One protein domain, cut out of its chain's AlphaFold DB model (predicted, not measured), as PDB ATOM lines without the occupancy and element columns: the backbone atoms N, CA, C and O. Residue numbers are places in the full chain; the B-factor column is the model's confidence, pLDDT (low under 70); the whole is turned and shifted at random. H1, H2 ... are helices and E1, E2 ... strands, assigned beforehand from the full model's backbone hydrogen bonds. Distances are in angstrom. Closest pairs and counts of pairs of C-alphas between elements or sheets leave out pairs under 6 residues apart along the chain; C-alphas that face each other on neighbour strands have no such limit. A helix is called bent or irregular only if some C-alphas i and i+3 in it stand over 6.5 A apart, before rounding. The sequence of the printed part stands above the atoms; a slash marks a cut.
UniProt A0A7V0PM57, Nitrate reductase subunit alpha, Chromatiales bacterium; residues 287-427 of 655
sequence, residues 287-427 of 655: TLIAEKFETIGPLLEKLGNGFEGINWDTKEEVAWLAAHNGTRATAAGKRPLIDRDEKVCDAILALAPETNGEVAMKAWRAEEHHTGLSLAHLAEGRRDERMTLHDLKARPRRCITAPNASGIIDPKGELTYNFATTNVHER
ATOM      1  N   THR A 287      27.421 -14.492 -26.583       97.56
ATOM      2  CA  THR A 287      27.985 -15.611 -27.355       97.56
ATOM      3  C   THR A 287      26.902 -16.449 -28.038       97.56
ATOM      4  O   THR A 287      27.176 -17.161 -29.002       97.56
ATOM      5  N   LEU A 288      25.652 -16.314 -27.582       97.81
ATOM      6  CA  LEU A 288      24.494 -17.071 -28.057       97.81
ATOM      7  C   LEU A 288      23.541 -16.247 -28.935       97.81
ATOM      8  O   LEU A 288      22.431 -16.699 -29.214       97.81
ATOM      9  N   ILE A 289      23.925 -15.044 -29.381       98.06
ATOM     10  CA  ILE A 289      23.035 -14.174 -30.177       98.06
ATOM     11  C   ILE A 289      22.577 -14.865 -31.465       98.06
ATOM     12  O   ILE A 289      21.393 -14.833 -31.779       98.06
ATOM     13  N   ALA A 290      23.470 -15.554 -32.175       98.00
ATOM     14  CA  ALA A 290      23.133 -16.274 -33.401       98.00
ATOM     15  C   ALA A 290      22.141 -17.417 -33.156       98.00
ATOM     16  O   ALA A 290      21.203 -17.604 -33.921       98.00
ATOM     17  N   GLU A 291      22.335 -18.170 -32.075       97.44
ATOM     18  CA  GLU A 291      21.435 -19.257 -31.691       97.44
ATOM     19  C   GLU A 291      20.040 -18.729 -31.333       97.44
ATOM     20  O   GLU A 291      19.031 -19.273 -31.788       97.44
ATOM     21  N   LYS A 292      19.984 -17.635 -30.565       98.00
ATOM     22  CA  LYS A 292      18.738 -16.970 -30.164       98.00
ATOM     23  C   LYS A 292      18.023 -16.297 -31.335       98.00
ATOM     24  O   LYS A 292      16.803 -16.261 -31.337       98.00
ATOM     25  N   PHE A 293      18.757 -15.780 -32.319       98.56
ATOM     26  CA  PHE A 293      18.181 -15.187 -33.529       98.56
ATOM     27  C   PHE A 293      17.517 -16.246 -34.423       98.56
ATOM     28  O   PHE A 293      16.491 -15.994 -35.038       98.56
ATOM     29  N   GLU A 294      18.090 -17.450 -34.486       98.50
ATOM     30  CA  GLU A 294      17.631 -18.530 -35.370       98.50
ATOM     31  C   GLU A 294      16.534 -19.420 -34.763       98.50
ATOM     32  O   GLU A 294      16.071 -20.351 -35.429       98.50
ATOM     33  N   THR A 295      16.125 -19.185 -33.511       98.62
ATOM     34  CA  THR A 295      15.164 -20.047 -32.806       98.62
ATOM     35  C   THR A 295      14.154 -19.278 -31.960       98.62
ATOM     36  O   THR A 295      14.443 -18.214 -31.422       98.62
ATOM     37  N   ILE A 296      12.961 -19.850 -31.782       98.38
ATOM     38  CA  ILE A 296      11.961 -19.315 -30.850       98.38
ATOM     39  C   ILE A 296      12.443 -19.526 -29.411       98.38
ATOM     40  O   ILE A 296      12.653 -20.660 -28.972       98.38
ATOM     41  N   GLY A 297      12.595 -18.439 -28.653       97.56
ATOM     42  CA  GLY A 297      13.051 -18.472 -27.261       97.56
ATOM     43  C   GLY A 297      12.056 -19.141 -26.296       97.56
ATOM     44  O   GLY A 297      10.874 -19.262 -26.608       97.56
ATOM     45  N   PRO A 298      12.501 -19.568 -25.100       97.25
ATOM     46  CA  PRO A 298      11.674 -20.315 -24.142       97.25
ATOM     47  C   PRO A 298      10.648 -19.457 -23.387       97.25
ATOM     48  O   PRO A 298       9.853 -19.995 -22.620       97.25
ATOM     49  N   LEU A 299      10.680 -18.127 -23.533       97.62
ATOM     50  CA  LEU A 299       9.793 -17.243 -22.773       97.62
ATOM     51  C   LEU A 299       8.327 -17.368 -23.197       97.62
ATOM     52  O   LEU A 299       7.473 -17.242 -22.331       97.62
ATOM     53  N   LEU A 300       8.034 -17.719 -24.454       97.50
ATOM     54  CA  LEU A 300       6.654 -17.949 -24.900       97.50
ATOM     55  C   LEU A 300       5.975 -19.111 -24.156       97.50
ATOM     56  O   LEU A 300       4.785 -19.054 -23.876       97.50
ATOM     57  N   GLU A 301       6.724 -20.145 -23.766       97.00
ATOM     58  CA  GLU A 301       6.178 -21.244 -22.955       97.00
ATOM     59  C   GLU A 301       6.206 -20.940 -21.453       97.00
ATOM     60  O   GLU A 301       5.402 -21.483 -20.700       97.00
ATOM     61  N   LYS A 302       7.153 -20.113 -20.991       96.69
ATOM     62  CA  LYS A 302       7.301 -19.784 -19.563       96.69
ATOM     63  C   LYS A 302       6.349 -18.686 -19.100       96.69
ATOM     64  O   LYS A 302       5.825 -18.780 -17.998       96.69
ATOM     65  N   LEU A 303       6.202 -17.640 -19.907       96.44
ATOM     66  CA  LEU A 303       5.463 -16.418 -19.585       96.44
ATOM     67  C   LEU A 303       4.176 -16.278 -20.408       96.44
ATOM     68  O   LEU A 303       3.279 -15.562 -19.981       96.44
ATOM     69  N   GLY A 304       4.078 -16.966 -21.549       97.12
ATOM     70  CA  GLY A 304       2.979 -16.799 -22.499       97.12
ATOM     71  C   GLY A 304       3.284 -15.767 -23.587       97.12
ATOM     72  O   GLY A 304       4.433 -15.366 -23.787       97.12
ATOM     73  N   ASN A 305       2.235 -15.363 -24.299       97.69
ATOM     74  CA  ASN A 305       2.227 -14.273 -25.274       97.69
ATOM     75  C   ASN A 305       1.164 -13.238 -24.868       97.69
ATOM     76  O   ASN A 305       0.260 -13.563 -24.097       97.69
ATOM     77  N   GLY A 306       1.255 -12.009 -25.367       95.31
ATOM     78  CA  GLY A 306       0.328 -10.951 -24.975       95.31
ATOM     79  C   GLY A 306       0.571  -9.615 -25.667       95.31
ATOM     80  O   GLY A 306       1.608  -9.402 -26.298       95.31
ATOM     81  N   PHE A 307      -0.397  -8.716 -25.528       92.12
ATOM     82  CA  PHE A 307      -0.343  -7.309 -25.938       92.12
ATOM     83  C   PHE A 307      -1.378  -6.501 -25.145       92.12
ATOM     84  O   PHE A 307      -2.238  -7.093 -24.506       92.12
ATOM     85  N   GLU A 308      -1.305  -5.165 -25.204       87.12
ATOM     86  CA  GLU A 308      -2.312  -4.222 -24.661       87.12
ATOM     87  C   GLU A 308      -2.890  -4.622 -23.282       87.12
ATOM     88  O   GLU A 308      -4.091  -4.583 -23.050       87.12
ATOM     89  N   GLY A 309      -2.026  -5.056 -22.355       85.88
ATOM     90  CA  GLY A 309      -2.417  -5.411 -20.986       85.88
ATOM     91  C   GLY A 309      -2.972  -6.830 -20.781       85.88
ATOM     92  O   GLY A 309      -3.097  -7.259 -19.630       85.88
ATOM     93  N   ILE A 310      -3.222  -7.601 -21.844       94.19
ATOM     94  CA  ILE A 310      -3.697  -8.993 -21.778       94.19
ATOM     95  C   ILE A 310      -2.609 -10.010 -22.143       94.19
ATOM     96  O   ILE A 310      -1.697  -9.735 -22.921       94.19
ATOM     97  N   ASN A 311      -2.705 -11.215 -21.571       96.12
ATOM     98  CA  ASN A 311      -1.755 -12.310 -21.789       96.12
ATOM     99  C   ASN A 311      -2.475 -13.661 -21.868       96.12
ATOM    100  O   ASN A 311      -3.494 -13.867 -21.206       96.12
ATOM    101  N   TRP A 312      -1.913 -14.607 -22.618       97.56
ATOM    102  CA  TRP A 312      -2.415 -15.975 -22.756       97.56
ATOM    103  C   TRP A 312      -1.283 -17.002 -22.909       97.56
ATOM    104  O   TRP A 312      -0.147 -16.681 -23.264       97.56
ATOM    105  N   ASP A 313      -1.598 -18.273 -22.646       97.94
ATOM    106  CA  ASP A 313      -0.683 -19.391 -22.899       97.94
ATOM    107  C   ASP A 313      -0.566 -19.668 -24.404       97.94
ATOM    108  O   ASP A 313      -1.571 -19.680 -25.114       97.94
ATOM    109  N   THR A 314       0.653 -19.916 -24.888       98.12
ATOM    110  CA  THR A 314       0.901 -20.217 -26.307       98.12
ATOM    111  C   THR A 314       1.760 -21.471 -26.531       98.12
ATOM    112  O   THR A 314       2.452 -21.627 -27.539       98.12
ATOM    113  N   LYS A 315       1.760 -22.407 -25.573       98.44
ATOM    114  CA  LYS A 315       2.611 -23.611 -25.639       98.44
ATOM    115  C   LYS A 315       2.253 -24.513 -26.813       98.44
ATOM    116  O   LYS A 315       3.142 -25.093 -27.431       98.44
ATOM    117  N   GLU A 316       0.966 -24.625 -27.124       98.31
ATOM    118  CA  GLU A 316       0.475 -25.433 -28.243       98.31
ATOM    119  C   GLU A 316       0.964 -24.890 -29.588       98.31
ATOM    120  O   GLU A 316       1.383 -25.664 -30.449       98.31
ATOM    121  N   GLU A 317       0.989 -23.567 -29.757       98.62
ATOM    122  CA  GLU A 317       1.507 -22.932 -30.969       98.62
ATOM    123  C   GLU A 317       3.026 -23.104 -31.078       98.62
ATOM    124  O   GLU A 317       3.535 -23.414 -32.154       98.62
ATOM    125  N   VAL A 318       3.762 -23.004 -29.964       98.62
ATOM    126  CA  VAL A 318       5.206 -23.289 -29.935       98.62
ATOM    127  C   VAL A 318       5.494 -24.758 -30.273       98.62
ATOM    128  O   VAL A 318       6.421 -25.043 -31.036       98.62
ATOM    129  N   ALA A 319       4.695 -25.699 -29.761       98.56
ATOM    130  CA  ALA A 319       4.809 -27.121 -30.084       98.56
ATOM    131  C   ALA A 319       4.480 -27.402 -31.559       98.56
ATOM    132  O   ALA A 319       5.188 -28.169 -32.216       98.56
ATOM    133  N   TRP A 320       3.455 -26.742 -32.103       98.56
ATOM    134  CA  TRP A 320       3.135 -26.815 -33.524       98.56
ATOM    135  C   TRP A 320       4.287 -26.279 -34.382       98.56
ATOM    136  O   TRP A 320       4.708 -26.959 -35.313       98.56
ATOM    137  N   LEU A 321       4.877 -25.134 -34.021       98.62
ATOM    138  CA  LEU A 321       6.041 -24.578 -34.717       98.62
ATOM    139  C   LEU A 321       7.257 -25.506 -34.652       98.62
ATOM    140  O   LEU A 321       7.995 -25.608 -35.627       98.62
ATOM    141  N   ALA A 322       7.471 -26.216 -33.542       98.50
ATOM    142  CA  ALA A 322       8.535 -27.216 -33.449       98.50
ATOM    143  C   ALA A 322       8.362 -28.343 -34.484       98.50
ATOM    144  O   ALA A 322       9.348 -28.808 -35.060       98.50
ATOM    145  N   ALA A 323       7.120 -28.780 -34.714       98.50
ATOM    146  CA  ALA A 323       6.794 -29.795 -35.711       98.50
ATOM    147  C   ALA A 323       6.849 -29.239 -37.144       98.50
ATOM    148  O   ALA A 323       7.381 -29.905 -38.029       98.50
ATOM    149  N   HIS A 324       6.347 -28.018 -37.356       98.12
ATOM    150  CA  HIS A 324       6.208 -27.385 -38.672       98.12
ATOM    151  C   HIS A 324       7.532 -26.823 -39.208       98.12
ATOM    152  O   HIS A 324       7.951 -27.153 -40.314       98.12
ATOM    153  N   ASN A 325       8.259 -26.047 -38.402       98.25
ATOM    154  CA  ASN A 325       9.523 -25.416 -38.808       98.25
ATOM    155  C   ASN A 325      10.752 -26.311 -38.581       98.25
ATOM    156  O   ASN A 325      11.874 -25.975 -38.993       98.25
ATOM    157  N   GLY A 326      10.564 -27.429 -37.882       98.50
ATOM    158  CA  GLY A 326      11.643 -28.217 -37.314       98.50
ATOM    159  C   GLY A 326      12.285 -27.534 -36.106       98.50
ATOM    160  O   GLY A 326      11.876 -26.470 -35.638       98.50
ATOM    161  N   THR A 327      13.331 -28.164 -35.581       98.50
ATOM    162  CA  THR A 327      13.968 -27.744 -34.329       98.50
ATOM    163  C   THR A 327      15.481 -27.849 -34.390       98.50
ATOM    164  O   THR A 327      16.040 -28.610 -35.179       98.50
ATOM    165  N   ARG A 328      16.145 -27.119 -33.494       97.25
ATOM    166  CA  ARG A 328      17.588 -27.190 -33.260       97.25
ATOM    167  C   ARG A 328      17.871 -27.340 -31.768       97.25
ATOM    168  O   ARG A 328      17.130 -26.816 -30.941       97.25
ATOM    169  N   ALA A 329      18.933 -28.069 -31.425       97.88
ATOM    170  CA  ALA A 329      19.456 -28.094 -30.063       97.88
ATOM    171  C   ALA A 329      20.157 -26.762 -29.750       97.88
ATOM    172  O   ALA A 329      21.025 -26.332 -30.514       97.88
ATOM    173  N   THR A 330      19.764 -26.125 -28.651       97.25
ATOM    174  CA  THR A 330      20.275 -24.834 -28.182       97.25
ATOM    175  C   THR A 330      20.679 -24.928 -26.710       97.25
ATOM    176  O   THR A 330      20.366 -25.913 -26.032       97.25
ATOM    177  N   ALA A 331      21.309 -23.885 -26.171       96.25
ATOM    178  CA  ALA A 331      21.572 -23.769 -24.737       96.25
ATOM    179  C   ALA A 331      20.283 -23.753 -23.886       96.25
ATOM    180  O   ALA A 331      20.321 -24.039 -22.691       96.25
ATOM    181  N   ALA A 332      19.131 -23.446 -24.493       95.81
ATOM    182  CA  ALA A 332      17.811 -23.474 -23.862       95.81
ATOM    183  C   ALA A 332      17.012 -24.759 -24.180       95.81
ATOM    184  O   ALA A 332      15.792 -24.783 -24.005       95.81
ATOM    185  N   GLY A 333      17.676 -25.817 -24.654       96.56
ATOM    186  CA  GLY A 333      17.054 -27.083 -25.044       96.56
ATOM    187  C   GLY A 333      16.700 -27.144 -26.531       96.56
ATOM    188  O   GLY A 333      17.225 -26.404 -27.355       96.56
ATOM    189  N   LYS A 334      15.825 -28.072 -26.920       97.88
ATOM    190  CA  LYS A 334      15.389 -28.213 -28.318       97.88
ATOM    191  C   LYS A 334      14.348 -27.131 -28.636       97.88
ATOM    192  O   LYS A 334      13.291 -27.120 -28.013       97.88
ATOM    193  N   ARG A 335      14.644 -26.214 -29.565       98.31
ATOM    194  CA  ARG A 335      13.808 -25.030 -29.870       98.31
ATOM    195  C   ARG A 335      13.310 -25.017 -31.321       98.31
ATOM    196  O   ARG A 335      14.070 -25.464 -32.186       98.31
ATOM    197  N   PRO A 336      12.095 -24.498 -31.606       98.69
ATOM    198  CA  PRO A 336      11.613 -24.293 -32.974       98.69
ATOM    199  C   PRO A 336      12.531 -23.373 -33.777       98.69
ATOM    200  O   PRO A 336      13.046 -22.390 -33.240       98.69
ATOM    201  N   LEU A 337      12.718 -23.683 -35.058       98.69
ATOM    202  CA  LEU A 337      13.543 -22.897 -35.971       98.69
ATOM    203  C   LEU A 337      12.788 -21.692 -36.550       98.69
ATOM    204  O   LEU A 337      11.627 -21.797 -36.933       98.69
ATOM    205  N   ILE A 338      13.505 -20.581 -36.695       98.56
ATOM    206  CA  ILE A 338      13.140 -19.394 -37.488       98.56
ATOM    207  C   ILE A 338      14.343 -18.952 -38.339       98.56
ATOM    208  O   ILE A 338      14.572 -17.785 -38.604       98.56
ATOM    209  N   ASP A 339      15.176 -19.899 -38.766       98.38
ATOM    210  CA  ASP A 339      16.453 -19.634 -39.437       98.38
ATOM    211  C   ASP A 339      16.329 -19.244 -40.922       98.38
ATOM    212  O   ASP A 339      17.316 -18.868 -41.561       98.38
ATOM    213  N   ARG A 340      15.110 -19.321 -41.458       98.12
ATOM    214  CA  ARG A 340      14.736 -18.958 -42.823       98.12
ATOM    215  C   ARG A 340      13.513 -18.050 -42.813       98.12
ATOM    216  O   ARG A 340      12.704 -18.130 -41.890       98.12
ATOM    217  N   ASP A 341      13.395 -17.226 -43.841       98.38
ATOM    218  CA  ASP A 341      12.391 -16.171 -43.958       98.38
ATOM    219  C   ASP A 341      10.972 -16.754 -43.859       98.38
ATOM    220  O   ASP A 341      10.161 -16.299 -43.056       98.38
ATOM    221  N   GLU A 342      10.708 -17.864 -44.554       98.25
ATOM    222  CA  GLU A 342       9.402 -18.523 -44.530       98.25
ATOM    223  C   GLU A 342       9.003 -19.042 -43.141       98.25
ATOM    224  O   GLU A 342       7.833 -18.990 -42.764       98.25
ATOM    225  N   LYS A 343       9.981 -19.481 -42.340       98.69
ATOM    226  CA  LYS A 343       9.743 -19.978 -40.980       98.69
ATOM    227  C   LYS A 343       9.400 -18.846 -40.023       98.69
ATOM    228  O   LYS A 343       8.671 -19.069 -39.058       98.69
ATOM    229  N   VAL A 344       9.931 -17.649 -40.276       98.62
ATOM    230  CA  VAL A 344       9.588 -16.433 -39.529       98.62
ATOM    231  C   VAL A 344       8.156 -16.028 -39.862       98.62
ATOM    232  O   VAL A 344       7.382 -15.772 -38.942       98.62
ATOM    233  N   CYS A 345       7.777 -16.052 -41.145       98.81
ATOM    234  CA  CYS A 345       6.396 -15.817 -41.568       98.81
ATOM    235  C   CYS A 345       5.430 -16.781 -40.865       98.81
ATOM    236  O   CYS A 345       4.488 -16.330 -40.221       98.81
ATOM    237  N   ASP A 346       5.691 -18.090 -40.910       98.75
ATOM    238  CA  ASP A 346       4.833 -19.081 -40.248       98.75
ATOM    239  C   ASP A 346       4.820 -18.930 -38.717       98.75
ATOM    240  O   ASP A 346       3.785 -19.152 -38.091       98.75
ATOM    241  N   ALA A 347       5.924 -18.493 -38.099       98.81
ATOM    242  CA  ALA A 347       5.950 -18.178 -36.671       98.81
ATOM    243  C   ALA A 347       5.037 -16.997 -36.317       98.81
ATOM    244  O   ALA A 347       4.286 -17.088 -35.347       98.81
ATOM    245  N   ILE A 348       5.059 -15.920 -37.109       98.75
ATOM    246  CA  ILE A 348       4.152 -14.777 -36.934       98.75
ATOM    247  C   ILE A 348       2.699 -15.243 -37.082       98.75
ATOM    248  O   ILE A 348       1.888 -14.993 -36.194       98.75
ATOM    249  N   LEU A 349       2.384 -15.975 -38.157       98.81
ATOM    250  CA  LEU A 349       1.021 -16.433 -38.441       98.81
ATOM    251  C   LEU A 349       0.477 -17.393 -37.369       98.81
ATOM    252  O   LEU A 349      -0.709 -17.351 -37.041       98.81
ATOM    253  N   ALA A 350       1.330 -18.250 -36.807       98.56
ATOM    254  CA  ALA A 350       0.925 -19.201 -35.779       98.56
ATOM    255  C   ALA A 350       0.686 -18.546 -34.414       98.56
ATOM    256  O   ALA A 350      -0.177 -19.015 -33.674       98.56
ATOM    257  N   LEU A 351       1.446 -17.504 -34.067       98.62
ATOM    258  CA  LEU A 351       1.424 -16.881 -32.736       98.62
ATOM    259  C   LEU A 351       0.439 -15.712 -32.613       98.62
ATOM    260  O   LEU A 351       0.155 -15.291 -31.490       98.62
ATOM    261  N   ALA A 352      -0.047 -15.175 -33.734       98.38
ATOM    262  CA  ALA A 352      -0.913 -14.004 -33.770       98.38
ATOM    263  C   ALA A 352      -2.412 -14.384 -33.797       98.38
ATOM    264  O   ALA A 352      -2.810 -15.273 -34.562       98.38
ATOM    265  N   PRO A 353      -3.273 -13.727 -32.994       98.38
ATOM    266  CA  PRO A 353      -4.712 -14.001 -32.993       98.38
ATOM    267  C   PRO A 353      -5.403 -13.626 -34.310       98.38
ATOM    268  O   PRO A 353      -6.424 -14.210 -34.655       98.38
ATOM    269  N   GLU A 354      -4.849 -12.717 -35.106       98.06
ATOM    270  CA  GLU A 354      -5.432 -12.298 -36.389       98.06
ATOM    271  C   GLU A 354      -5.349 -13.395 -37.459       98.06
ATOM    272  O   GLU A 354      -5.986 -13.292 -38.509       98.06
ATOM    273  N   THR A 355      -4.551 -14.437 -37.226       98.56
ATOM    274  CA  THR A 355      -4.208 -15.462 -38.224       98.56
ATOM    275  C   THR A 355      -4.343 -16.892 -37.704       98.56
ATOM    276  O   THR A 355      -4.288 -17.836 -38.497       98.56
ATOM    277  N   ASN A 356      -4.570 -17.066 -36.400       98.69
ATOM    278  CA  ASN A 356      -4.818 -18.351 -35.755       98.69
ATOM    279  C   ASN A 356      -6.026 -18.249 -34.810       98.69
ATOM    280  O   ASN A 356      -5.971 -17.582 -33.777       98.69
ATOM    281  N   GLY A 357      -7.114 -18.938 -35.155       98.38
ATOM    282  CA  GLY A 357      -8.390 -18.881 -34.450       98.38
ATOM    283  C   GLY A 357      -8.330 -19.396 -33.013       98.38
ATOM    284  O   GLY A 357      -8.997 -18.839 -32.144       98.38
ATOM    285  N   GLU A 358      -7.477 -20.378 -32.706       98.31
ATOM    286  CA  GLU A 358      -7.259 -20.809 -31.316       98.31
ATOM    287  C   GLU A 358      -6.592 -19.707 -30.488       98.31
ATOM    288  O   GLU A 358      -6.957 -19.483 -29.334       98.31
ATOM    289  N   VAL A 359      -5.655 -18.964 -31.082       98.56
ATOM    290  CA  VAL A 359      -5.023 -17.817 -30.418       98.56
ATOM    291  C   VAL A 359      -6.021 -16.671 -30.266       98.56
ATOM    292  O   VAL A 359      -6.075 -16.071 -29.197       98.56
ATOM    293  N   ALA A 360      -6.869 -16.415 -31.269       98.44
ATOM    294  CA  ALA A 360      -7.962 -15.445 -31.168       98.44
ATOM    295  C   ALA A 360      -8.898 -15.761 -29.994       98.44
ATOM    296  O   ALA A 360      -9.208 -14.880 -29.195       98.44
ATOM    297  N   MET A 361      -9.292 -17.028 -29.839       98.31
ATOM    298  CA  MET A 361     -10.112 -17.477 -28.712       98.31
ATOM    299  C   MET A 361      -9.411 -17.273 -27.368       98.31
ATOM    300  O   MET A 361     -10.033 -16.809 -26.412       98.31
ATOM    301  N   LYS A 362      -8.118 -17.610 -27.276       98.38
ATOM    302  CA  LYS A 362      -7.312 -17.410 -26.061       98.38
ATOM    303  C   LYS A 362      -7.196 -15.921 -25.705       98.38
ATOM    304  O   LYS A 362      -7.382 -15.568 -24.544       98.38
ATOM    305  N   ALA A 363      -6.956 -15.062 -26.695       98.31
ATOM    306  CA  ALA A 363      -6.834 -13.619 -26.514       98.31
ATOM    307  C   ALA A 363      -8.162 -12.978 -26.079       98.31
ATOM    308  O   ALA A 363      -8.186 -12.248 -25.092       98.31
ATOM    309  N   TRP A 364      -9.285 -13.303 -26.734       98.19
ATOM    310  CA  TRP A 364     -10.593 -12.786 -26.316       98.19
ATOM    311  C   TRP A 364     -10.987 -13.254 -24.918       98.19
ATOM    312  O   TRP A 364     -11.495 -12.451 -24.150       98.19
ATOM    313  N   ARG A 365     -10.691 -14.499 -24.530       98.12
ATOM    314  CA  ARG A 365     -10.916 -14.967 -23.148       98.12
ATOM    315  C   ARG A 365     -10.063 -14.226 -22.119       98.12
ATOM    316  O   ARG A 365     -10.508 -14.017 -20.993       98.12
ATOM    317  N   ALA A 366      -8.841 -13.838 -22.481       97.69
ATOM    318  CA  ALA A 366      -8.022 -12.991 -21.621       97.69
ATOM    319  C   ALA A 366      -8.658 -11.599 -21.451       97.69
ATOM    320  O   ALA A 366      -8.702 -11.086 -20.333       97.69
ATOM    321  N   GLU A 367      -9.227 -11.039 -22.522       97.12
ATOM    322  CA  GLU A 367      -9.987  -9.782 -22.478       97.12
ATOM    323  C   GLU A 367     -11.296  -9.912 -21.676       97.12
ATOM    324  O   GLU A 367     -11.621  -9.026 -20.888       97.12
ATOM    325  N   GLU A 368     -12.029 -11.029 -21.783       97.44
ATOM    326  CA  GLU A 368     -13.204 -11.328 -20.942       97.44
ATOM    327  C   GLU A 368     -12.832 -11.333 -19.458       97.44
ATOM    328  O   GLU A 368     -13.529 -10.748 -18.632       97.44
ATOM    329  N   HIS A 369     -11.701 -11.952 -19.107       95.88
ATOM    330  CA  HIS A 369     -11.198 -11.943 -17.736       95.88
ATOM    331  C   HIS A 369     -10.798 -10.531 -17.281       95.88
ATOM    332  O   HIS A 369     -11.026 -10.171 -16.127       95.88
ATOM    333  N   HIS A 370     -10.199  -9.732 -18.167       92.88
ATOM    334  CA  HIS A 370      -9.782  -8.366 -17.858       92.88
ATOM    335  C   HIS A 370     -10.976  -7.417 -17.657       92.88
ATOM    336  O   HIS A 370     -10.978  -6.607 -16.730       92.88
ATOM    337  N   THR A 371     -12.003  -7.535 -18.498       94.44
ATOM    338  CA  THR A 371     -13.139  -6.597 -18.566       94.44
ATOM    339  C   THR A 371     -14.384  -7.066 -17.812       94.44
ATOM    340  O   THR A 371     -15.233  -6.246 -17.458       94.44
ATOM    341  N   GLY A 372     -14.526  -8.372 -17.575       96.25
ATOM    342  CA  GLY A 372     -15.750  -8.994 -17.064       96.25
ATOM    343  C   GLY A 372     -16.880  -9.115 -18.098       96.25
ATOM    344  O   GLY A 372     -18.016  -9.405 -17.720       96.25
ATOM    345  N   LEU A 373     -16.600  -8.866 -19.381       97.06
ATOM    346  CA  LEU A 373     -17.555  -8.972 -20.489       97.06
ATOM    347  C   LEU A 373     -17.520 -10.376 -21.119       97.06
ATOM    348  O   LEU A 373     -16.583 -11.133 -20.898       97.06
ATOM    349  N   SER A 374     -18.537 -10.713 -21.918       97.25
ATOM    350  CA  SER A 374     -18.547 -11.909 -22.775       97.25
ATOM    351  C   SER A 374     -18.178 -11.484 -24.195       97.25
ATOM    352  O   SER A 374     -18.927 -10.724 -24.798       97.25
ATOM    353  N   LEU A 375     -17.034 -11.939 -24.702       97.75
ATOM    354  CA  LEU A 375     -16.368 -11.452 -25.919       97.75
ATOM    355  C   LEU A 375     -15.818 -12.577 -26.811       97.75
ATOM    356  O   LEU A 375     -15.530 -12.343 -27.984       97.75
ATOM    357  N   ALA A 376     -15.671 -13.806 -26.308       96.19
ATOM    358  CA  ALA A 376     -15.092 -14.913 -27.075       96.19
ATOM    359  C   ALA A 376     -15.923 -15.292 -28.318       96.19
ATOM    360  O   ALA A 376     -15.380 -15.848 -29.277       96.19
ATOM    361  N   HIS A 377     -17.213 -14.930 -28.351       96.44
ATOM    362  CA  HIS A 377     -18.085 -15.100 -29.522       96.44
ATOM    363  C   HIS A 377     -17.546 -14.398 -30.776       96.44
ATOM    364  O   HIS A 377     -17.858 -14.818 -31.890       96.44
ATOM    365  N   LEU A 378     -16.706 -13.368 -30.619       96.50
ATOM    366  CA  LEU A 378     -16.109 -12.609 -31.722       96.50
ATOM    367  C   LEU A 378     -15.132 -13.429 -32.579       96.50
ATOM    368  O   LEU A 378     -14.896 -13.074 -33.737       96.50
ATOM    369  N   ALA A 379     -14.583 -14.522 -32.039       96.69
ATOM    370  CA  ALA A 379     -13.674 -15.421 -32.751       96.69
ATOM    371  C   ALA A 379     -14.201 -16.860 -32.891       96.69
ATOM    372  O   ALA A 379     -13.676 -17.616 -33.711       96.69
ATOM    373  N   GLU A 380     -15.248 -17.243 -32.151       96.00
ATOM    374  CA  GLU A 380     -15.732 -18.629 -32.054       96.00
ATOM    375  C   GLU A 380     -16.028 -19.266 -33.419       96.00
ATOM    376  O   GLU A 380     -15.576 -20.377 -33.697       96.00
ATOM    377  N   GLY A 381     -16.697 -18.534 -34.314       95.00
ATOM    378  CA  GLY A 381     -17.049 -19.029 -35.649       95.00
ATOM    379  C   GLY A 381     -15.859 -19.289 -36.585       95.00
ATOM    380  O   GLY A 381     -16.054 -19.852 -37.659       95.00
ATOM    381  N   ARG A 382     -14.644 -18.873 -36.208       96.31
ATOM    382  CA  ARG A 382     -13.404 -19.045 -36.987       96.31
ATOM    383  C   ARG A 382     -12.289 -19.709 -36.175       96.31
ATOM    384  O   ARG A 382     -11.125 -19.636 -36.560       96.31
ATOM    385  N   ARG A 383     -12.631 -20.364 -35.062       97.25
ATOM    386  CA  ARG A 383     -11.675 -20.988 -34.136       97.25
ATOM    387  C   ARG A 383     -10.718 -21.975 -34.812       97.25
ATOM    388  O   ARG A 383      -9.529 -21.963 -34.511       97.25
ATOM    389  N   ASP A 384     -11.223 -22.782 -35.741       96.81
ATOM    390  CA  ASP A 384     -10.439 -23.822 -36.421       96.81
ATOM    391  C   ASP A 384      -9.501 -23.269 -37.510       96.81
ATOM    392  O   ASP A 384      -8.732 -24.016 -38.119       96.81
ATOM    393  N   GLU A 385      -9.557 -21.965 -37.804       97.44
ATOM    394  CA  GLU A 385      -8.723 -21.373 -38.842       97.44
ATOM    395  C   GLU A 385      -7.269 -21.222 -38.398       97.44
ATOM    396  O   GLU A 385      -6.963 -20.668 -37.343       97.44
ATOM    397  N   ARG A 386      -6.348 -21.646 -39.262       97.62
ATOM    398  CA  ARG A 386      -4.914 -21.410 -39.109       97.62
ATOM    399  C   ARG A 386      -4.316 -21.082 -40.461       97.62
ATOM    400  O   ARG A 386      -4.363 -21.903 -41.371       97.62
ATOM    401  N   MET A 387      -3.777 -19.878 -40.592       98.31
ATOM    402  CA  MET A 387      -3.140 -19.430 -41.826       98.31
ATOM    403  C   MET A 387      -1.664 -19.829 -41.831       98.31
ATOM    404  O   MET A 387      -0.974 -19.667 -40.829       98.31
ATOM    405  N   THR A 388      -1.169 -20.308 -42.969       98.50
ATOM    406  CA  THR A 388       0.264 -20.527 -43.221       98.50
ATOM    407  C   THR A 388       0.737 -19.683 -44.398       98.50
ATOM    408  O   THR A 388      -0.067 -19.253 -45.231       98.50
ATOM    409  N   LEU A 389       2.047 -19.476 -44.535       98.50
ATOM    410  CA  LEU A 389       2.613 -18.795 -45.699       98.50
ATOM    411  C   LEU A 389       2.221 -19.506 -47.004       98.50
ATOM    412  O   LEU A 389       1.962 -18.847 -48.010       98.50
ATOM    413  N   HIS A 390       2.130 -20.839 -46.981       97.69
ATOM    414  CA  HIS A 390       1.658 -21.624 -48.120       97.69
ATOM    415  C   HIS A 390       0.232 -21.227 -48.537       97.69
ATOM    416  O   HIS A 390      -0.018 -20.982 -49.719       97.69
ATOM    417  N   ASP A 391      -0.681 -21.073 -47.574       97.88
ATOM    418  CA  ASP A 391      -2.055 -20.636 -47.846       97.88
ATOM    419  C   ASP A 391      -2.111 -19.227 -48.432       97.88
ATOM    420  O   ASP A 391      -2.928 -18.965 -49.320       97.88
ATOM    421  N   LEU A 392      -1.256 -18.327 -47.934       98.31
ATOM    422  CA  LEU A 392      -1.190 -16.940 -48.390       98.31
ATOM    423  C   LEU A 392      -0.617 -16.825 -49.807       98.31
ATOM    424  O   LEU A 392      -1.090 -15.991 -50.580       98.31
ATOM    425  N   LYS A 393       0.353 -17.679 -50.174       98.00
ATOM    426  CA  LYS A 393       0.894 -17.772 -51.543       98.00
ATOM    427  C   LYS A 393      -0.166 -18.238 -52.540       98.00
ATOM    428  O   LYS A 393      -0.158 -17.799 -53.686       98.00
ATOM    429  N   ALA A 394      -1.093 -19.094 -52.107       98.00
ATOM    430  CA  ALA A 394      -2.216 -19.513 -52.938       98.00
ATOM    431  C   ALA A 394      -3.265 -18.401 -53.099       98.00
ATOM    432  O   ALA A 394      -3.786 -18.197 -54.198       98.00
ATOM    433  N   ARG A 395      -3.607 -17.692 -52.013       97.75
ATOM    434  CA  ARG A 395      -4.573 -16.583 -52.034       97.75
ATOM    435  C   ARG A 395      -4.471 -15.726 -50.763       97.75
ATOM    436  O   ARG A 395      -4.474 -16.308 -49.678       97.75
ATOM    437  N   PRO A 396      -4.535 -14.379 -50.858       98.00
ATOM    438  CA  PRO A 396      -4.695 -13.511 -49.692       98.00
ATOM    439  C   PRO A 396      -5.837 -13.967 -48.779       98.00
ATOM    440  O   PRO A 396      -6.902 -14.388 -49.250       98.00
ATOM    441  N   ARG A 397      -5.627 -13.884 -47.465       97.31
ATOM    442  CA  ARG A 397      -6.600 -14.331 -46.461       97.31
ATOM    443  C   ARG A 397      -7.081 -13.163 -45.633       97.31
ATOM    444  O   ARG A 397      -6.328 -12.239 -45.350       97.31
ATOM    445  N   ARG A 398      -8.365 -13.192 -45.282       95.88
ATOM    446  CA  ARG A 398      -8.963 -12.181 -44.417       95.88
ATOM    447  C   ARG A 398      -8.575 -12.485 -42.970       95.88
ATOM    448  O   ARG A 398      -8.821 -13.606 -42.528       95.88
ATOM    449  N   CYS A 399      -8.025 -11.508 -42.255       96.69
ATOM    450  CA  CYS A 399      -7.668 -11.629 -40.841       96.69
ATOM    451  C   CYS A 399      -8.885 -11.991 -39.972       96.69
ATOM    452  O   CYS A 399     -10.034 -11.819 -40.386       96.69
ATOM    453  N   ILE A 400      -8.631 -12.516 -38.781       97.62
ATOM    454  CA  ILE A 400      -9.612 -12.861 -37.749       97.62
ATOM    455  C   ILE A 400      -9.796 -11.652 -36.823       97.62
ATOM    456  O   ILE A 400      -8.860 -10.885 -36.603       97.62
ATOM    457  N   THR A 401     -11.008 -11.464 -36.298       97.38
ATOM    458  CA  THR A 401     -11.290 -10.445 -35.277       97.38
ATOM    459  C   THR A 401     -10.473 -10.731 -34.014       97.38
ATOM    460  O   THR A 401     -10.633 -11.791 -33.406       97.38
ATOM    461  N   ALA A 402      -9.637  -9.783 -33.596       96.38
ATOM    462  CA  ALA A 402      -8.728  -9.913 -32.459       96.38
ATOM    463  C   ALA A 402      -8.795  -8.671 -31.541       96.38
ATOM    464  O   ALA A 402      -9.155  -7.592 -32.020       96.38
ATOM    465  N   PRO A 403      -8.475  -8.806 -30.237       95.94
ATOM    466  CA  PRO A 403      -8.670  -7.728 -29.260       95.94
ATOM    467  C   PRO A 403      -7.670  -6.563 -29.346       95.94
ATOM    468  O   PRO A 403      -7.904  -5.539 -28.720       95.94
ATOM    469  N   ASN A 404      -6.598  -6.667 -30.140       91.75
ATOM    470  CA  ASN A 404      -5.668  -5.550 -30.406       91.75
ATOM    471  C   ASN A 404      -6.271  -4.458 -31.302       91.75
ATOM    472  O   ASN A 404      -5.684  -3.394 -31.497       91.75
ATOM    473  N   ALA A 405      -7.403  -4.752 -31.932       93.12
ATOM    474  CA  ALA A 405      -8.116  -3.859 -32.818       93.12
ATOM    475  C   ALA A 405      -9.522  -3.607 -32.269       93.12
ATOM    476  O   ALA A 405     -10.055  -4.360 -31.455       93.12
ATOM    477  N   SER A 406     -10.151  -2.528 -32.728       96.31
ATOM    478  CA  SER A 406     -11.453  -2.099 -32.204       96.31
ATOM    479  C   SER A 406     -12.609  -2.258 -33.191       96.31
ATOM    480  O   SER A 406     -13.717  -1.783 -32.939       96.31
ATOM    481  N   GLY A 407     -12.377  -2.922 -34.323       96.31
ATOM    482  CA  GLY A 407     -13.409  -3.275 -35.293       96.31
ATOM    483  C   GLY A 407     -13.603  -4.782 -35.424       96.31
ATOM    484  O   GLY A 407     -12.748  -5.576 -35.041       96.31
ATOM    485  N   ILE A 408     -14.741  -5.169 -35.993       95.81
ATOM    486  CA  ILE A 408     -15.094  -6.569 -36.250       95.81
ATOM    487  C   ILE A 408     -14.777  -6.900 -37.708       95.81
ATOM    488  O   ILE A 408     -15.087  -6.122 -38.613       95.81
ATOM    489  N   ILE A 409     -14.163  -8.060 -37.940       94.50
ATOM    490  CA  ILE A 409     -13.857  -8.569 -39.277       94.50
ATOM    491  C   ILE A 409     -14.815  -9.712 -39.600       94.50
ATOM    492  O   ILE A 409     -14.601 -10.861 -39.213       94.50
ATOM    493  N   ASP A 410     -15.868  -9.396 -40.349       88.50
ATOM    494  CA  ASP A 410     -16.818 -10.401 -40.812       88.50
ATOM    495  C   ASP A 410     -16.242 -11.198 -42.003       88.50
ATOM    496  O   ASP A 410     -15.905 -10.608 -43.042       88.50
ATOM    497  N   PRO A 411     -16.124 -12.537 -41.903       83.44
ATOM    498  CA  PRO A 411     -15.643 -13.374 -42.999       83.44
ATOM    499  C   PRO A 411     -16.537 -13.320 -44.246       83.44
ATOM    500  O   PRO A 411     -16.023 -13.504 -45.352       83.44
ATOM    501  N   LYS A 412     -17.843 -13.050 -44.096       83.81
ATOM    502  CA  LYS A 412     -18.784 -12.933 -45.221       83.81
ATOM    503  C   LYS A 412     -18.712 -11.572 -45.914       83.81
ATOM    504  O   LYS A 412     -19.122 -11.457 -47.066       83.81
ATOM    505  N   GLY A 413     -18.142 -10.567 -45.249       79.62
ATOM    506  CA  GLY A 413     -18.052  -9.197 -45.754       79.62
ATOM    507  C   GLY A 413     -19.387  -8.447 -45.766       79.62
ATOM    508  O   GLY A 413     -19.496  -7.444 -46.466       79.62
ATOM    509  N   GLU A 414     -20.382  -8.916 -45.012       87.81
ATOM    510  CA  GLU A 414     -21.654  -8.228 -44.771       87.81
ATOM    511  C   GLU A 414     -21.441  -7.028 -43.833       87.81
ATOM    512  O   GLU A 414     -22.073  -5.985 -44.006       87.81
ATOM    513  N   LEU A 415     -20.492  -7.137 -42.893       89.94
ATOM    514  CA  LEU A 415     -20.019  -6.027 -42.062       89.94
ATOM    515  C   LEU A 415     -18.614  -5.571 -42.483       89.94
ATOM    516  O   LEU A 415     -17.655  -6.343 -42.511       89.94
ATOM    517  N   THR A 416     -18.477  -4.277 -42.775       93.88
ATOM    518  CA  THR A 416     -17.166  -3.653 -43.008       93.88
ATOM    519  C   THR A 416     -16.522  -3.282 -41.677       93.88
ATOM    520  O   THR A 416     -17.196  -2.745 -40.800       93.88
ATOM    521  N   TYR A 417     -15.214  -3.523 -41.545       96.44
ATOM    522  CA  TYR A 417     -14.451  -3.107 -40.370       96.44
ATOM    523  C   TYR A 417     -14.641  -1.608 -40.099       96.44
ATOM    524  O   TYR A 417     -14.452  -0.775 -40.987       96.44
ATOM    525  N   ASN A 418     -14.983  -1.265 -38.859       96.62
ATOM    526  CA  ASN A 418     -15.120   0.113 -38.405       96.62
ATOM    527  C   ASN A 418     -14.442   0.275 -37.038       96.62
ATOM    528  O   ASN A 418     -14.652  -0.536 -36.133       96.62
ATOM    529  N   PHE A 419     -13.609   1.306 -36.897       95.81
ATOM    530  CA  PHE A 419     -12.920   1.601 -35.643       95.81
ATOM    531  C   PHE A 419     -13.927   1.855 -34.512       95.81
ATOM    532  O   PHE A 419     -14.931   2.531 -34.707       95.81
ATOM    533  N   ALA A 420     -13.623   1.350 -33.319       96.81
ATOM    534  CA  ALA A 420     -14.449   1.455 -32.116       96.81
ATOM    535  C   ALA A 420     -15.805   0.727 -32.163       96.81
ATOM    536  O   ALA A 420     -16.631   0.924 -31.269       96.81
ATOM    537  N   THR A 421     -16.024  -0.172 -33.129       97.12
ATOM    538  CA  THR A 421     -17.187  -1.076 -33.124       97.12
ATOM    539  C   THR A 421     -17.249  -1.876 -31.823       97.12
ATOM    540  O   THR A 421     -18.294  -1.908 -31.177       97.12
ATOM    541  N   THR A 422     -16.140  -2.477 -31.385       97.12
ATOM    542  CA  THR A 422     -16.117  -3.271 -30.144       97.12
ATOM    543  C   THR A 422     -16.338  -2.391 -28.912       97.12
ATOM    544  O   THR A 422     -17.108  -2.750 -28.025       97.12
ATOM    545  N   ASN A 423     -15.790  -1.174 -28.879       97.94
ATOM    546  CA  ASN A 423     -16.053  -0.245 -27.777       97.94
ATOM    547  C   ASN A 423     -17.541   0.132 -27.671       97.94
ATOM    548  O   ASN A 423     -18.112   0.182 -26.580       97.94
ATOM    549  N   VAL A 424     -18.192   0.401 -28.806       97.19
ATOM    550  CA  VAL A 424     -19.592   0.844 -28.848       97.19
ATOM    551  C   VAL A 424     -20.564  -0.308 -28.590       97.19
ATOM    552  O   VAL A 424     -21.492  -0.143 -27.791       97.19
ATOM    553  N   HIS A 425     -20.360  -1.448 -29.252       96.38
ATOM    554  CA  HIS A 425     -21.308  -2.564 -29.270       96.38
ATOM    555  C   HIS A 425     -21.022  -3.608 -28.190       96.38
ATOM    556  O   HIS A 425     -21.960  -4.053 -27.536       96.38
ATOM    557  N   GLU A 426     -19.749  -3.921 -27.949       97.19
ATOM    558  CA  GLU A 426     -19.325  -4.903 -26.941       97.19
ATOM    559  C   GLU A 426     -19.023  -4.252 -25.584       97.19
ATOM    560  O   GLU A 426     -18.833  -4.942 -24.594       97.19
ATOM    561  N   ARG A 427     -19.048  -2.911 -25.507       97.31
ATOM    562  CA  ARG A 427     -18.838  -2.116 -24.277       97.31
ATOM    563  C   ARG A 427     -17.430  -2.205 -23.689       97.31
ATOM    564  O   ARG A 427     -17.244  -1.848 -22.527       97.31
TER     565      ARG A 427
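AT A GLANCE: This is residues 287 to 427 of the 655 residues of the protein "Nitrate reductase subunit alpha" of Chromatiales bacterium (UniProt A0A7V0PM57). Two short helices side by side, H3 and H4, stand between two small groups of parts: toward one end of the longest axis the hairpin E3 and E4, whose strand E4 packs on H3, and toward the other the hairpin E1 and E2, whose strand E2 packs on the longest helix, H5. H6 packs on the other side of H5, H7 packs on H4 crosswise, H1 lies at one end of the long axis near E3, and the unnamed residues 395 to 420 loop from H7 to H8 near the other end. The printed part has 141 residues, with eight named helices and four named strands in the order H1 H2 E1 E2 H3 E3 E4 H4 H5 H6 H7 H8, and the class is mostly helix. Each of the two sheets is one antiparallel pair. The whole is compact, with a radius of gyration of the C-alphas of 16.3 A and spans of 50 by 36 by 22 A.

HOW THE PARTS SIT: H1, residues 287 to 293, touches no helix. H2, residues 299 to 302, touches H3, residues 315 to 324, with the C-alphas of Glu 301 and Lys 315 closest at 5.1 A. E1, residues 305 to 307, and E2, residues 310 to 312, are an antiparallel hairpin at 164 degrees; N 312 and O 305 are within hydrogen-bond range at 2.8 A, and N 305 and O 312 at 2.9 A. E3, residues 327 to 330, and E4, residues 333 to 336, are a second antiparallel hairpin, at 144 degrees, with N 330 and O 333 at 2.9 A and N 328 and O 335 at 3.0 A. The closest C-alphas of H3 and E4 are those of Ala 322 and Pro 336, 4.3 A apart, and those of H1 and E3 are Glu 291 and Thr 330, 6.7 A apart. H4, residues 341 to 351, touches H3 at a shallow tilt of 28 degrees, opposite ways, with the C-alphas of Glu 317 and Ala 350 closest at 6.1 A. H5, residues 357 to 371, is close to H4 but not clearly touching it, with Leu 351 and Val 359 closest at 6.9 A between C-alphas. The closest C-alphas of E2 and H5, those of Ile 310 and Ala 366, are 5.9 A apart. H3 and H5 are apart, but only just, at 8.3 A. H6, residues 377 to 380, touches H5, with the C-alphas of Met 361 and Ala 379 closest at 5.8 A. H7, residues 389 to 394, touches H4 about perpendicular, at 80 degrees, with the C-alphas of Asp 346 and Leu 389 closest at 5.9 A. H8, residues 421 to 426, touches no helix. Each O i to N i+4 pair is within hydrogen-bond range in H3, H4, H5, H7 and H8, and 2 of 3 are in H1, while H2 and H6 are too short for such a pair.

IN THESE COORDINATES: H1 begins at C-alpha 287, at (27.985, -15.611, -27.355), and is irregular, its C-alphas 287 and 290 being 7.8 A apart. From first to last C-alpha, H3 is 14.0 A long, H4 is 15.7 A and H5 is 20.6 A. H5 begins at C-alpha 357, at (-8.390, -18.881, -34.450), and H8 ends at C-alpha 426, at (-19.325, -4.903, -26.941).

THE WHOLE: The two C-alphas farthest apart, those of Thr 287 and Glu 414, are 53.1 A apart. The link from H7 to H8, 26 residues, is long, and that from H6 to H7, 8 residues, is short; the other links are tight. The printed part has no cut, its mean pLDDT is 96.7, and no printed residue is under 70.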